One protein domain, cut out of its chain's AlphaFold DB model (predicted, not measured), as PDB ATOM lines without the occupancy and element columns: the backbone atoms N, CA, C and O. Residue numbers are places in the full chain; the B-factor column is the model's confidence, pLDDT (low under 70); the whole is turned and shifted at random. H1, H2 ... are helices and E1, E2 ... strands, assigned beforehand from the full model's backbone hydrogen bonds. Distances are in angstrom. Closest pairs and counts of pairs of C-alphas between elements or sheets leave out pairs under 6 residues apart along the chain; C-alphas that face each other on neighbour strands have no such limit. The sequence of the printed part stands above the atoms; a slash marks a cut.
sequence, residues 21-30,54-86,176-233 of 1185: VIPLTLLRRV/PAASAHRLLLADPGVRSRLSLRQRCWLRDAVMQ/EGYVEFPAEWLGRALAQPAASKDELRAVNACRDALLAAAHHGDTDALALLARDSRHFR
ATOM      1  N   VAL A  21     196.107 128.160 174.690       67.44
ATOM      2  CA  VAL A  21     197.221 128.694 175.483       67.44
ATOM      3  C   VAL A  21     196.921 130.109 175.969       67.44
ATOM      4  O   VAL A  21     196.914 131.061 175.192       67.44
ATOM      5  N   ILE A  22     196.764 130.277 177.286       69.75
ATOM      6  CA  ILE A  22     196.652 131.608 177.891       69.75
ATOM      7  C   ILE A  22     198.051 132.250 177.901       69.75
ATOM      8  O   ILE A  22     198.980 131.663 178.478       69.75
ATOM      9  N   PRO A  23     198.235 133.454 177.317       75.44
ATOM     10  CA  PRO A  23     199.529 134.122 177.309       75.44
ATOM     11  C   PRO A  23     200.047 134.344 178.731       75.44
ATOM     12  O   PRO A  23     199.354 134.920 179.577       75.44
ATOM     13  N   LEU A  24     201.296 133.944 178.989       59.75
ATOM     14  CA  LEU A  24     201.935 134.116 180.301       59.75
ATOM     15  C   LEU A  24     201.939 135.583 180.757       59.75
ATOM     16  O   LEU A  24     201.838 135.853 181.949       59.75
ATOM     17  N   THR A  25     201.998 136.534 179.824       60.00
ATOM     18  CA  THR A  25     201.890 137.975 180.091       60.00
ATOM     19  C   THR A  25     200.522 138.375 180.645       60.00
ATOM     20  O   THR A  25     200.463 139.172 181.579       60.00
ATOM     21  N   LEU A  26     199.433 137.804 180.123       61.78
ATOM     22  CA  LEU A  26     198.069 138.079 180.573       61.78
ATOM     23  C   LEU A  26     197.824 137.471 181.960       61.78
ATOM     24  O   LEU A  26     197.404 138.174 182.880       61.78
ATOM     25  N   LEU A  27     198.186 136.195 182.133       67.62
ATOM     26  CA  LEU A  27     198.083 135.490 183.412       67.62
ATOM     27  C   LEU A  27     198.910 136.194 184.501       67.62
ATOM     28  O   LEU A  27     198.412 136.439 185.597       67.62
ATOM     29  N   ARG A  28     200.146 136.603 184.188       64.81
ATOM     30  CA  ARG A  28     201.021 137.339 185.113       64.81
ATOM     31  C   ARG A  28     200.479 138.728 185.453       64.81
ATOM     32  O   ARG A  28     200.678 139.166 186.578       64.81
ATOM     33  N   ARG A  29     199.756 139.394 184.541       65.75
ATOM     34  CA  ARG A  29     199.104 140.695 184.793       65.75
ATOM     35  C   ARG A  29     197.899 140.569 185.732       65.75
ATOM     36  O   ARG A  29     197.733 141.419 186.603       65.75
ATOM     37  N   VAL A  30     197.119 139.490 185.609       67.38
ATOM     38  CA  VAL A  30     196.037 139.148 186.555       67.38
ATOM     39  C   VAL A  30     196.618 138.774 187.924       67.38
ATOM     40  O   VAL A  30     196.223 139.345 188.936       67.38
ATOM     41  N   PRO A  54     198.643 126.123 179.398       77.81
ATOM     42  CA  PRO A  54     197.437 125.501 178.858       77.81
ATOM     43  C   PRO A  54     196.191 125.964 179.619       77.81
ATOM     44  O   PRO A  54     196.203 125.975 180.856       77.81
ATOM     45  N   ALA A  55     195.114 126.302 178.908       68.25
ATOM     46  CA  ALA A  55     193.889 126.838 179.514       68.25
ATOM     47  C   ALA A  55     193.353 125.946 180.655       68.25
ATOM     48  O   ALA A  55     193.042 126.434 181.742       68.25
ATOM     49  N   ALA A  56     193.383 124.619 180.476       61.16
ATOM     50  CA  ALA A  56     193.000 123.638 181.496       61.16
ATOM     51  C   ALA A  56     193.895 123.643 182.759       61.16
ATOM     52  O   ALA A  56     193.419 123.367 183.865       61.16
ATOM     53  N   SER A  57     195.184 123.974 182.628       71.38
ATOM     54  CA  SER A  57     196.110 124.087 183.765       71.38
ATOM     55  C   SER A  57     195.914 125.397 184.524       71.38
ATOM     56  O   SER A  57     195.927 125.392 185.755       71.38
ATOM     57  N   ALA A  58     195.661 126.501 183.813       69.12
ATOM     58  CA  ALA A  58     195.275 127.769 184.426       69.12
ATOM     59  C   ALA A  58     193.917 127.654 185.145       69.12
ATOM     60  O   ALA A  58     193.801 128.089 186.286       69.12
ATOM     61  N   HIS A  59     192.934 126.980 184.541       70.81
ATOM     62  CA  HIS A  59     191.644 126.658 185.159       70.81
ATOM     63  C   HIS A  59     191.817 125.860 186.458       70.81
ATOM     64  O   HIS A  59     191.260 126.229 187.487       70.81
ATOM     65  N   ARG A  60     192.643 124.799 186.462       63.34
ATOM     66  CA  ARG A  60     192.949 124.053 187.698       63.34
ATOM     67  C   ARG A  60     193.624 124.919 188.762       63.34
ATOM     68  O   ARG A  60     193.266 124.796 189.924       63.34
ATOM     69  N   LEU A  61     194.565 125.792 188.404       63.31
ATOM     70  CA  LEU A  61     195.246 126.663 189.373       63.31
ATOM     71  C   LEU A  61     194.331 127.754 189.946       63.31
ATOM     72  O   LEU A  61     194.330 127.979 191.152       63.31
ATOM     73  N   LEU A  62     193.539 128.411 189.097       67.25
ATOM     74  CA  LEU A  62     192.675 129.531 189.479       67.25
ATOM     75  C   LEU A  62     191.371 129.085 190.156       67.25
ATOM     76  O   LEU A  62     190.822 129.847 190.947       67.25
ATOM     77  N   LEU A  63     190.877 127.875 189.854       61.03
ATOM     78  CA  LEU A  63     189.581 127.374 190.332       61.03
ATOM     79  C   LEU A  63     189.660 126.139 191.247       61.03
ATOM     80  O   LEU A  63     188.623 125.694 191.730       61.03
ATOM     81  N   ALA A  64     190.839 125.581 191.551       64.88
ATOM     82  CA  ALA A  64     190.949 124.599 192.640       64.88
ATOM     83  C   ALA A  64     191.014 125.277 194.016       64.88
ATOM     84  O   ALA A  64     190.347 124.825 194.945       64.88
ATOM     85  N   ASP A  65     191.749 126.383 194.157       72.44
ATOM     86  CA  ASP A  65     191.888 127.096 195.432       72.44
ATOM     87  C   ASP A  65     190.650 127.982 195.715       72.44
ATOM     88  O   ASP A  65     190.357 128.895 194.936       72.44
ATOM     89  N   PRO A  66     189.885 127.747 196.803       63.31
ATOM     90  CA  PRO A  66     188.758 128.605 197.174       63.31
ATOM     91  C   PRO A  66     189.166 130.048 197.521       63.31
ATOM     92  O   PRO A  66     188.388 130.972 197.293       63.31
ATOM     93  N   GLY A  67     190.376 130.258 198.054       73.88
ATOM     94  CA  GLY A  67     190.876 131.569 198.482       73.88
ATOM     95  C   GLY A  67     191.327 132.467 197.328       73.88
ATOM     96  O   GLY A  67     191.267 133.691 197.439       73.88
ATOM     97  N   VAL A  68     191.727 131.882 196.195       75.12
ATOM     98  CA  VAL A  68     191.942 132.634 194.946       75.12
ATOM     99  C   VAL A  68     190.588 133.008 194.330       75.12
ATOM    100  O   VAL A  68     190.367 134.166 193.975       75.12
ATOM    101  N   ARG A  69     189.639 132.061 194.290       72.38
ATOM    102  CA  ARG A  69     188.287 132.265 193.740       72.38
ATOM    103  C   ARG A  69     187.482 133.362 194.437       72.38
ATOM    104  O   ARG A  69     186.822 134.148 193.752       72.38
ATOM    105  N   SER A  70     187.540 133.448 195.770       67.31
ATOM    106  CA  SER A  70     186.785 134.449 196.547       67.31
ATOM    107  C   SER A  70     187.263 135.891 196.328       67.31
ATOM    108  O   SER A  70     186.479 136.830 196.501       67.31
ATOM    109  N   ARG A  71     188.535 136.058 195.938       76.12
ATOM    110  CA  ARG A  71     189.202 137.350 195.700       76.12
ATOM    111  C   ARG A  71     189.011 137.891 194.284       76.12
ATOM    112  O   ARG A  71     189.138 139.094 194.081       76.12
ATOM    113  N   LEU A  72     188.697 137.029 193.316       78.81
ATOM    114  CA  LEU A  72     188.327 137.453 191.965       78.81
ATOM    115  C   LEU A  72     186.940 138.112 191.972       78.81
ATOM    116  O   LEU A  72     186.041 137.706 192.720       78.81
ATOM    117  N   SER A  73     186.743 139.119 191.120       82.00
ATOM    118  CA  SER A  73     185.411 139.683 190.889       82.00
ATOM    119  C   SER A  73     184.508 138.714 190.134       82.00
ATOM    120  O   SER A  73     184.989 137.784 189.478       82.00
ATOM    121  N   LEU A  74     183.191 138.927 190.205       71.81
ATOM    122  CA  LEU A  74     182.245 138.132 189.419       71.81
ATOM    123  C   LEU A  74     182.584 138.234 187.920       71.81
ATOM    124  O   LEU A  74     182.743 137.208 187.266       71.81
ATOM    125  N   ARG A  75     182.854 139.445 187.408       76.00
ATOM    126  CA  ARG A  75     183.291 139.683 186.018       76.00
ATOM    127  C   ARG A  75     184.536 138.879 185.661       76.00
ATOM    128  O   ARG A  75     184.589 138.294 184.587       76.00
ATOM    129  N   GLN A  76     185.529 138.842 186.553       82.19
ATOM    130  CA  GLN A  76     186.775 138.107 186.335       82.19
ATOM    131  C   GLN A  76     186.554 136.593 186.316       82.19
ATOM    132  O   GLN A  76     187.122 135.930 185.453       82.19
ATOM    133  N   ARG A  77     185.721 136.039 187.211       77.69
ATOM    134  CA  ARG A  77     185.384 134.604 187.188       77.69
ATOM    135  C   ARG A  77     184.590 134.228 185.940       77.69
ATOM    136  O   ARG A  77     184.974 133.272 185.272       77.69
ATOM    137  N   CYS A  78     183.567 135.003 185.578       71.88
ATOM    138  CA  CYS A  78     182.794 134.786 184.354       71.88
ATOM    139  C   CYS A  78     183.690 134.857 183.111       71.88
ATOM    140  O   CYS A  78     183.698 133.930 182.312       71.88
ATOM    141  N   TRP A  79     184.523 135.896 182.993       80.62
ATOM    142  CA  TRP A  79     185.444 136.055 181.867       80.62
ATOM    143  C   TRP A  79     186.486 134.927 181.789       80.62
ATOM    144  O   TRP A  79     186.729 134.404 180.707       80.62
ATOM    145  N   LEU A  80     187.068 134.501 182.918       77.06
ATOM    146  CA  LEU A  80     188.000 133.365 182.956       77.06
ATOM    147  C   LEU A  80     187.320 132.047 182.568       77.06
ATOM    148  O   LEU A  80     187.919 131.246 181.855       77.06
ATOM    149  N   ARG A  81     186.077 131.821 183.009       72.19
ATOM    150  CA  ARG A  81     185.268 130.659 182.616       72.19
ATOM    151  C   ARG A  81     184.994 130.686 181.113       72.19
ATOM    152  O   ARG A  81     185.291 129.717 180.424       72.19
ATOM    153  N   ASP A  82     184.490 131.802 180.601       69.94
ATOM    154  CA  ASP A  82     184.095 131.955 179.199       69.94
ATOM    155  C   ASP A  82     185.313 131.901 178.255       69.94
ATOM    156  O   ASP A  82     185.202 131.399 177.142       69.94
ATOM    157  N   ALA A  83     186.495 132.337 178.708       72.62
ATOM    158  CA  ALA A  83     187.758 132.191 177.982       72.62
ATOM    159  C   ALA A  83     188.314 130.751 177.973       72.62
ATOM    160  O   ALA A  83     189.057 130.402 177.062       72.62
ATOM    161  N   VAL A  84     187.978 129.915 178.966       73.62
ATOM    162  CA  VAL A  84     188.402 128.500 179.023       73.62
ATOM    163  C   VAL A  84     187.398 127.563 178.339       73.62
ATOM    164  O   VAL A  84     187.791 126.516 177.836       73.62
ATOM    165  N   MET A  85     186.112 127.920 178.316       59.00
ATOM    166  CA  MET A  85     185.029 127.072 177.794       59.00
ATOM    167  C   MET A  85     184.747 127.276 176.294       59.00
ATOM    168  O   MET A  85     183.810 126.676 175.767       59.00
ATOM    169  N   GLN A  86     185.529 128.102 175.588       64.06
ATOM    170  CA  GLN A  86     185.441 128.189 174.128       64.06
ATOM    171  C   GLN A  86     185.902 126.867 173.489       64.06
ATOM    172  O   GLN A  86     186.974 126.370 173.837       64.06
ATOM    173  N   GLU A 176     176.911 148.202 185.427       39.56
ATOM    174  CA  GLU A 176     178.326 148.061 185.047       39.56
ATOM    175  C   GLU A 176     179.264 148.101 186.270       39.56
ATOM    176  O   GLU A 176     180.270 147.398 186.296       39.56
ATOM    177  N   GLY A 177     178.879 148.826 187.329       43.66
ATOM    178  CA  GLY A 177     179.630 148.903 188.584       43.66
ATOM    179  C   GLY A 177     179.610 147.646 189.470       43.66
ATOM    180  O   GLY A 177     180.562 147.437 190.213       43.66
ATOM    181  N   TYR A 178     178.578 146.790 189.430       48.88
ATOM    182  CA  TYR A 178     178.471 145.673 190.390       48.88
ATOM    183  C   TYR A 178     179.238 144.412 189.987       48.88
ATOM    184  O   TYR A 178     179.632 143.625 190.849       48.88
ATOM    185  N   VAL A 179     179.503 144.234 188.693       54.78
ATOM    186  CA  VAL A 179     180.221 143.057 188.178       54.78
ATOM    187  C   VAL A 179     181.690 143.041 188.641       54.78
ATOM    188  O   VAL A 179     182.332 141.989 188.660       54.78
ATOM    189  N   GLU A 180     182.232 144.195 189.044       60.62
ATOM    190  CA  GLU A 180     183.653 144.383 189.362       60.62
ATOM    191  C   GLU A 180     184.030 144.076 190.821       60.62
ATOM    192  O   GLU A 180     185.216 143.970 191.130       60.62
ATOM    193  N   PHE A 181     183.062 143.853 191.718       54.97
ATOM    194  CA  PHE A 181     183.365 143.549 193.120       54.97
ATOM    195  C   PHE A 181     183.780 142.079 193.339       54.97
ATOM    196  O   PHE A 181     183.134 141.164 192.814       54.97
ATOM    197  N   PRO A 182     184.824 141.817 194.155       68.69
ATOM    198  CA  PRO A 182     185.131 140.485 194.680       68.69
ATOM    199  C   PRO A 182     183.946 139.857 195.422       68.69
ATOM    200  O   PRO A 182     183.193 140.557 196.104       68.69
ATOM    201  N   ALA A 183     183.809 138.529 195.374       62.28
ATOM    202  CA  ALA A 183     182.708 137.843 196.062       62.28
ATOM    203  C   ALA A 183     182.745 138.061 197.588       62.28
ATOM    204  O   ALA A 183     181.705 138.212 198.225       62.28
ATOM    205  N   GLU A 184     183.940 138.172 198.175       64.00
ATOM    206  CA  GLU A 184     184.113 138.514 199.593       64.00
ATOM    207  C   GLU A 184     183.739 139.977 199.935       64.00
ATOM    208  O   GLU A 184     183.443 140.278 201.092       64.00
ATOM    209  N   TRP A 185     183.761 140.894 198.958       63.56
ATOM    210  CA  TRP A 185     183.292 142.278 199.123       63.56
ATOM    211  C   TRP A 185     181.773 142.343 199.018       63.56
ATOM    212  O   TRP A 185     181.144 143.015 199.829       63.56
ATOM    213  N   LEU A 186     181.190 141.585 198.086       63.09
ATOM    214  CA  LEU A 186     179.748 141.391 197.991       63.09
ATOM    215  C   LEU A 186     179.200 140.814 199.308       63.09
ATOM    216  O   LEU A 186     178.323 141.415 199.917       63.09
ATOM    217  N   GLY A 187     179.800 139.736 199.830       67.31
ATOM    218  CA  GLY A 187     179.440 139.165 201.135       67.31
ATOM    219  C   GLY A 187     179.567 140.154 202.304       67.31
ATOM    220  O   GLY A 187     178.720 140.162 203.192       67.31
ATOM    221  N   ARG A 188     180.567 141.052 202.293       66.44
ATOM    222  CA  ARG A 188     180.699 142.122 203.304       66.44
ATOM    223  C   ARG A 188     179.655 143.226 203.153       66.44
ATOM    224  O   ARG A 188     179.129 143.669 204.169       66.44
ATOM    225  N   ALA A 189     179.346 143.663 201.934       60.41
ATOM    226  CA  ALA A 189     178.292 144.646 201.675       60.41
ATOM    227  C   ALA A 189     176.920 144.114 202.130       60.41
ATOM    228  O   ALA A 189     176.164 144.827 202.779       60.41
ATOM    229  N   LEU A 190     176.665 142.825 201.889       62.38
ATOM    230  CA  LEU A 190     175.472 142.085 202.318       62.38
ATOM    231  C   LEU A 190     175.482 141.658 203.799       62.38
ATOM    232  O   LEU A 190     174.534 141.024 204.262       62.38
ATOM    233  N   ALA A 191     176.546 141.972 204.541       65.12
ATOM    234  CA  ALA A 191     176.640 141.754 205.981       65.12
ATOM    235  C   ALA A 191     176.502 143.055 206.793       65.12
ATOM    236  O   ALA A 191     176.498 143.001 208.026       65.12
ATOM    237  N   GLN A 192     176.403 144.219 206.136       66.88
ATOM    238  CA  GLN A 192     176.171 145.487 206.823       66.88
ATOM    239  C   GLN A 192     174.702 145.585 207.271       66.88
ATOM    240  O   GLN A 192     173.803 145.313 206.477       66.88
ATOM    241  N   PRO A 193     174.421 145.974 208.530       53.19
ATOM    242  CA  PRO A 193     173.052 146.188 208.980       53.19
ATOM    243  C   PRO A 193     172.448 147.370 208.214       53.19
ATOM    244  O   PRO A 193     172.941 148.494 208.305       53.19
ATOM    245  N   ALA A 194     171.389 147.110 207.448       51.81
ATOM    246  CA  ALA A 194     170.776 148.120 206.600       51.81
ATOM    247  C   ALA A 194     170.129 149.233 207.441       51.81
ATOM    248  O   ALA A 194     169.223 148.988 208.239       51.81
ATOM    249  N   ALA A 195     170.556 150.477 207.222       55.16
ATOM    250  CA  ALA A 195     169.751 151.635 207.589       55.16
ATOM    251  C   ALA A 195     168.519 151.692 206.663       55.16
ATOM    252  O   ALA A 195     168.609 151.364 205.478       55.16
ATOM    253  N   SER A 196     167.368 152.111 207.193       55.31
ATOM    254  CA  SER A 196     166.015 151.791 206.686       55.31
ATOM    255  C   SER A 196     165.594 152.354 205.312       55.31
ATOM    256  O   SER A 196     164.413 152.325 204.971       55.31
ATOM    257  N   LYS A 197     166.529 152.855 204.495       61.09
ATOM    258  CA  LYS A 197     166.312 153.193 203.073       61.09
ATOM    259  C   LYS A 197     167.272 152.493 202.109       61.09
ATOM    260  O   LYS A 197     166.941 152.363 200.932       61.09
ATOM    261  N   ASP A 198     168.413 152.000 202.586       75.38
ATOM    262  CA  ASP A 198     169.376 151.275 201.750       75.38
ATOM    263  C   ASP A 198     169.038 149.782 201.629       75.38
ATOM    264  O   ASP A 198     169.547 149.107 200.738       75.38
ATOM    265  N   GLU A 199     168.113 149.271 202.446       75.88
ATOM    266  CA  GLU A 199     167.672 147.871 202.422       75.88
ATOM    267  C   GLU A 199     167.106 147.437 201.059       75.88
ATOM    268  O   GLU A 199     167.516 146.409 200.527       75.88
ATOM    269  N   LEU A 200     166.242 148.242 200.428       75.31
ATOM    270  CA  LEU A 200     165.699 147.919 199.099       75.31
ATOM    271  C   LEU A 200     166.793 147.905 198.015       75.31
ATOM    272  O   LEU A 200     166.752 147.087 197.097       75.31
ATOM    273  N   ARG A 201     167.799 148.783 198.134       75.56
ATOM    274  CA  ARG A 201     168.964 148.799 197.234       75.56
ATOM    275  C   ARG A 201     169.852 147.580 197.457       75.56
ATOM    276  O   ARG A 201     170.276 146.974 196.481       75.56
ATOM    277  N   ALA A 202     170.082 147.193 198.711       77.19
ATOM    278  CA  ALA A 202     170.821 145.987 199.061       77.19
ATOM    279  C   ALA A 202     170.112 144.726 198.541       77.19
ATOM    280  O   ALA A 202     170.757 143.896 197.908       77.19
ATOM    281  N   VAL A 203     168.789 144.611 198.716       79.44
ATOM    282  CA  VAL A 203     167.985 143.498 198.178       79.44
ATOM    283  C   VAL A 203     168.076 143.434 196.651       79.44
ATOM    284  O   VAL A 203     168.346 142.359 196.121       79.44
ATOM    285  N   ASN A 204     167.936 144.562 195.943       82.81
ATOM    286  CA  ASN A 204     168.062 144.599 194.482       82.81
ATOM    287  C   ASN A 204     169.486 144.267 193.998       82.81
ATOM    288  O   ASN A 204     169.638 143.437 193.111       82.81
ATOM    289  N   ALA A 205     170.535 144.811 194.619       82.62
ATOM    290  CA  ALA A 205     171.917 144.467 194.265       82.62
ATOM    291  C   ALA A 205     172.233 142.982 194.534       82.62
ATOM    292  O   ALA A 205     172.956 142.341 193.773       82.62
ATOM    293  N   CYS A 206     171.664 142.414 195.601       84.81
ATOM    294  CA  CYS A 206     171.806 141.001 195.936       84.81
ATOM    295  C   CYS A 206     171.060 140.097 194.935       84.81
ATOM    296  O   CYS A 206     171.597 139.077 194.508       84.81
ATOM    297  N   ARG A 207     169.854 140.504 194.513       88.00
ATOM    298  CA  ARG A 207     169.056 139.892 193.436       88.00
ATOM    299  C   ARG A 207     169.818 139.899 192.107       88.00
ATOM    300  O   ARG A 207     169.981 138.841 191.507       88.00
ATOM    301  N   ASP A 208     170.351 141.048 191.695       88.12
ATOM    302  CA  ASP A 208     171.117 141.197 190.450       88.12
ATOM    303  C   ASP A 208     172.389 140.338 190.455       88.12
ATOM    304  O   ASP A 208     172.679 139.640 189.482       88.12
ATOM    305  N   ALA A 209     173.133 140.328 191.567       88.00
ATOM    306  CA  ALA A 209     174.330 139.506 191.703       88.00
ATOM    307  C   ALA A 209     174.019 138.000 191.705       88.00
ATOM    308  O   ALA A 209     174.789 137.217 191.147       88.00
ATOM    309  N   LEU A 210     172.887 137.588 192.287       90.44
ATOM    310  CA  LEU A 210     172.434 136.197 192.272       90.44
ATOM    311  C   LEU A 210     172.012 135.770 190.861       90.44
ATOM    312  O   LEU A 210     172.416 134.699 190.410       90.44
ATOM    313  N   LEU A 211     171.279 136.616 190.132       88.56
ATOM    314  CA  LEU A 211     170.899 136.353 188.742       88.56
ATOM    315  C   LEU A 211     172.113 136.296 187.812       88.56
ATOM    316  O   LEU A 211     172.189 135.399 186.977       88.56
ATOM    317  N   ALA A 212     173.094 137.183 187.992       89.06
ATOM    318  CA  ALA A 212     174.355 137.121 187.262       89.06
ATOM    319  C   ALA A 212     175.139 135.834 187.588       89.06
ATOM    320  O   ALA A 212     175.597 135.147 186.676       89.06
ATOM    321  N   ALA A 213     175.247 135.452 188.865       91.38
ATOM    322  CA  ALA A 213     175.897 134.203 189.261       91.38
ATOM    323  C   ALA A 213     175.187 132.963 188.684       91.38
ATOM    324  O   ALA A 213     175.853 132.055 188.190       91.38
ATOM    325  N   ALA A 214     173.850 132.944 188.670       90.69
ATOM    326  CA  ALA A 214     173.061 131.868 188.070       90.69
ATOM    327  C   ALA A 214     173.224 131.802 186.543       90.69
ATOM    328  O   ALA A 214     173.477 130.727 186.003       90.69
ATOM    329  N   HIS A 215     173.164 132.948 185.857       89.88
ATOM    330  CA  HIS A 215     173.389 133.064 184.411       89.88
ATOM    331  C   HIS A 215     174.778 132.550 183.994       89.88
ATOM    332  O   HIS A 215     174.949 131.907 182.962       89.88
ATOM    333  N   HIS A 216     175.795 132.805 184.819       90.00
ATOM    334  CA  HIS A 216     177.165 132.349 184.581       90.00
ATOM    335  C   HIS A 216     177.521 131.029 185.288       90.00
ATOM    336  O   HIS A 216     178.695 130.656 185.319       90.00
ATOM    337  N   GLY A 217     176.545 130.285 185.823       90.69
ATOM    338  CA  GLY A 217     176.786 128.988 186.469       90.69
ATOM    339  C   GLY A 217     177.818 129.021 187.606       90.69
ATOM    340  O   GLY A 217     178.457 128.005 187.874       90.69
ATOM    341  N   ASP A 218     178.024 130.179 188.243       92.62
ATOM    342  CA  ASP A 218     179.027 130.394 189.289       92.62
ATOM    343  C   ASP A 218     178.503 129.822 190.614       92.62
ATOM    344  O   ASP A 218     177.957 130.526 191.469       92.62
ATOM    345  N   THR A 219     178.628 128.501 190.758       89.56
ATOM    346  CA  THR A 219     178.199 127.747 191.945       89.56
ATOM    347  C   THR A 219     178.881 128.228 193.224       89.56
ATOM    348  O   THR A 219     178.261 128.183 194.284       89.56
ATOM    349  N   ASP A 220     180.109 128.749 193.147       85.06
ATOM    350  CA  ASP A 220     180.810 129.310 194.302       85.06
ATOM    351  C   ASP A 220     180.192 130.649 194.730       85.06
ATOM    352  O   ASP A 220     179.919 130.845 195.915       85.06
ATOM    353  N   ALA A 221     179.900 131.556 193.788       85.50
ATOM    354  CA  ALA A 221     179.183 132.795 194.095       85.50
ATOM    355  C   ALA A 221     177.762 132.525 194.607       85.50
ATOM    356  O   ALA A 221     177.344 133.153 195.578       85.50
ATOM    357  N   LEU A 222     177.046 131.561 194.022       89.12
ATOM    358  CA  LEU A 222     175.730 131.133 194.504       89.12
ATOM    359  C   LEU A 222     175.796 130.540 195.919       89.12
ATOM    360  O   LEU A 222     174.951 130.865 196.749       89.12
ATOM    361  N   ALA A 223     176.804 129.716 196.227       86.25
ATOM    362  CA  ALA A 223     177.000 129.153 197.563       86.25
ATOM    363  C   ALA A 223     177.387 130.220 198.601       86.25
ATOM    364  O   ALA A 223     176.905 130.173 199.736       86.25
ATOM    365  N   LEU A 224     178.227 131.194 198.230       84.75
ATOM    366  CA  LEU A 224     178.575 132.336 199.081       84.75
ATOM    367  C   LEU A 224     177.353 133.221 199.348       84.75
ATOM    368  O   LEU A 224     177.060 133.513 200.507       84.75
ATOM    369  N   LEU A 225     176.591 133.565 198.305       85.69
ATOM    370  CA  LEU A 225     175.332 134.297 198.433       85.69
ATOM    371  C   LEU A 225     174.363 133.558 199.360       85.69
ATOM    372  O   LEU A 225     173.940 134.134 200.354       85.69
ATOM    373  N   ALA A 226     174.092 132.270 199.124       83.69
ATOM    374  CA  ALA A 226     173.199 131.462 199.960       83.69
ATOM    375  C   ALA A 226     173.613 131.392 201.439       83.69
ATOM    376  O   ALA A 226     172.762 131.280 202.332       83.69
ATOM    377  N   ARG A 227     174.926 131.393 201.702       82.44
ATOM    378  CA  ARG A 227     175.512 131.311 203.042       82.44
ATOM    379  C   ARG A 227     175.393 132.633 203.793       82.44
ATOM    380  O   ARG A 227     174.968 132.629 204.948       82.44
ATOM    381  N   ASP A 228     175.776 133.732 203.152       75.38
ATOM    382  CA  ASP A 228     175.936 135.027 203.814       75.38
ATOM    383  C   ASP A 228     174.666 135.893 203.755       75.38
ATOM    384  O   ASP A 228     174.519 136.818 204.557       75.38
ATOM    385  N   SER A 229     173.692 135.557 202.897       66.88
ATOM    386  CA  SER A 229     172.424 136.279 202.740       66.88
ATOM    387  C   SER A 229     171.465 136.127 203.931       66.88
ATOM    388  O   SER A 229     170.387 135.526 203.837       66.88
ATOM    389  N   ARG A 230     171.799 136.743 205.067       66.25
ATOM    390  CA  ARG A 230     170.865 136.904 206.196       66.25
ATOM    391  C   ARG A 230     169.606 137.660 205.761       66.25
ATOM    392  O   ARG A 230     168.517 137.284 206.178       66.25
ATOM    393  N   HIS A 231     169.744 138.614 204.836       65.00
ATOM    394  CA  HIS A 231     168.639 139.348 204.206       65.00
ATOM    395  C   HIS A 231     167.608 138.460 203.485       65.00
ATOM    396  O   HIS A 231     166.444 138.831 203.417       65.00
ATOM    397  N   PHE A 232     167.994 137.281 202.984       66.62
ATOM    398  CA  PHE A 232     167.055 136.337 202.351       66.62
ATOM    399  C   PHE A 232     166.518 135.270 203.316       66.62
ATOM    400  O   PHE A 232     165.564 134.565 202.998       66.62
ATOM    401  N   ARG A 233     167.143 135.126 204.492       63.31
ATOM    402  CA  ARG A 233     166.738 134.175 205.541       63.31
ATOM    403  C   ARG A 233     165.921 134.826 206.659       63.31
ATOM    404  O   ARG A 233     165.328 134.102 207.450       63.31
TER     405      ARG A 233
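AT A GLANCE: This is residues 21 to 30, 54 to 86 and 176 to 233 of the 1185 residues of an uncharacterized protein of Chlamydomonas incerta (UniProt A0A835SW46). The model is a rod made of two groups of helices set end to end: H2 and H4 side by side in one group, and H5, H6 and H7 as a small bundle in the other. H3 joins the two groups, and E1 and H1 lie at the end of the rod away from the bundle, with H1 touching no helix. The printed part has 101 residues in three stretches, with one named strand and eight named helices in the order E1, H1 to H8; the class is mostly helix. It is only just compact, close to loose, with a radius of gyration of the C-alphas of 14.9 A, and spans 50 by 22 by 22 A.

HOW THE PARTS SIT: E1, residues 21 to 23, pairs with no named strand and meets H1, residues 24 to 30, only through their link. H2, residues 55 to 64, and H4, residues 74 to 84, touch at Ala 55 and Val 84, their closest C-alphas, 5.8 A apart; they run opposite ways at a shallow tilt of 34.9 degrees, only just short of steep. H3, residues 66 to 71, only just touches H2, with 3 pairs of C-alphas within 8 A, and only at the corner; their closest C-alphas, Leu 63 and Arg 69, are 6.1 A apart. H3 touches H5, residues 183 to 189, at a steep tilt of 57 degrees; the closest C-alphas, Ser 70 and Ala 183, are 5.3 A apart. H6, residues 199 to 215, and H7, residues 219 to 228, form a helical hairpin at a shallow tilt of 24 degrees, with C-alphas 213 and 221 closest at 6.0 A. H7 also touches H5, the same way at 24 degrees, with C-alphas 187 and 228 closest at 6.0 A. H5 and H6 are near each other. H4 is close but not clearly touching H6: the closest C-alphas, Leu 74 and Ala 213, are 7.5 A apart. H8, residues 230 to 233, is close but not clearly touching H6, with C-alphas 203 and 231 closest at 7.3 A. Leaving out H2 and H3, which touch only at the corner, three of the four pairs of helices that touch and have a tilt are at a shallow tilt, a mostly aligned packing in which the lines of touching helices run at small angles to each other. Every O i to N i+4 pair is within hydrogen-bond range in H1, H2, H4, H5, H6 and H7; in H3 it is 1 of 2, and H8 is too short for such a pair.

IN THESE COORDINATES: E1 begins at C-alpha 21, (197.221, 128.694, 175.483). H2 is 13.6 A long, H4 15.5 A and H7 14.1 A. H6, the longest helix by residues, runs 24.0 A from C-alpha 199 at (167.672, 147.871, 202.422) to C-alpha 215. H8 ends at C-alpha 233, (166.738, 134.175, 205.541).

THE WHOLE: The two C-alphas farthest apart, Val 21 and Ser 196, are 49.8 A apart. Residues 31 to 53 and 87 to 175 are not printed, with gaps of 15.7 A from C-alpha 30 to 54 and 23.8 A from C-alpha 86 to 176. Of the links printed whole, none is long, and H5 to H6 is the one that is short but not tight. The mean pLDDT of the printed part is 71.9, and 49 residues are under 70, among them residues 176 to 197 and 229 to 233.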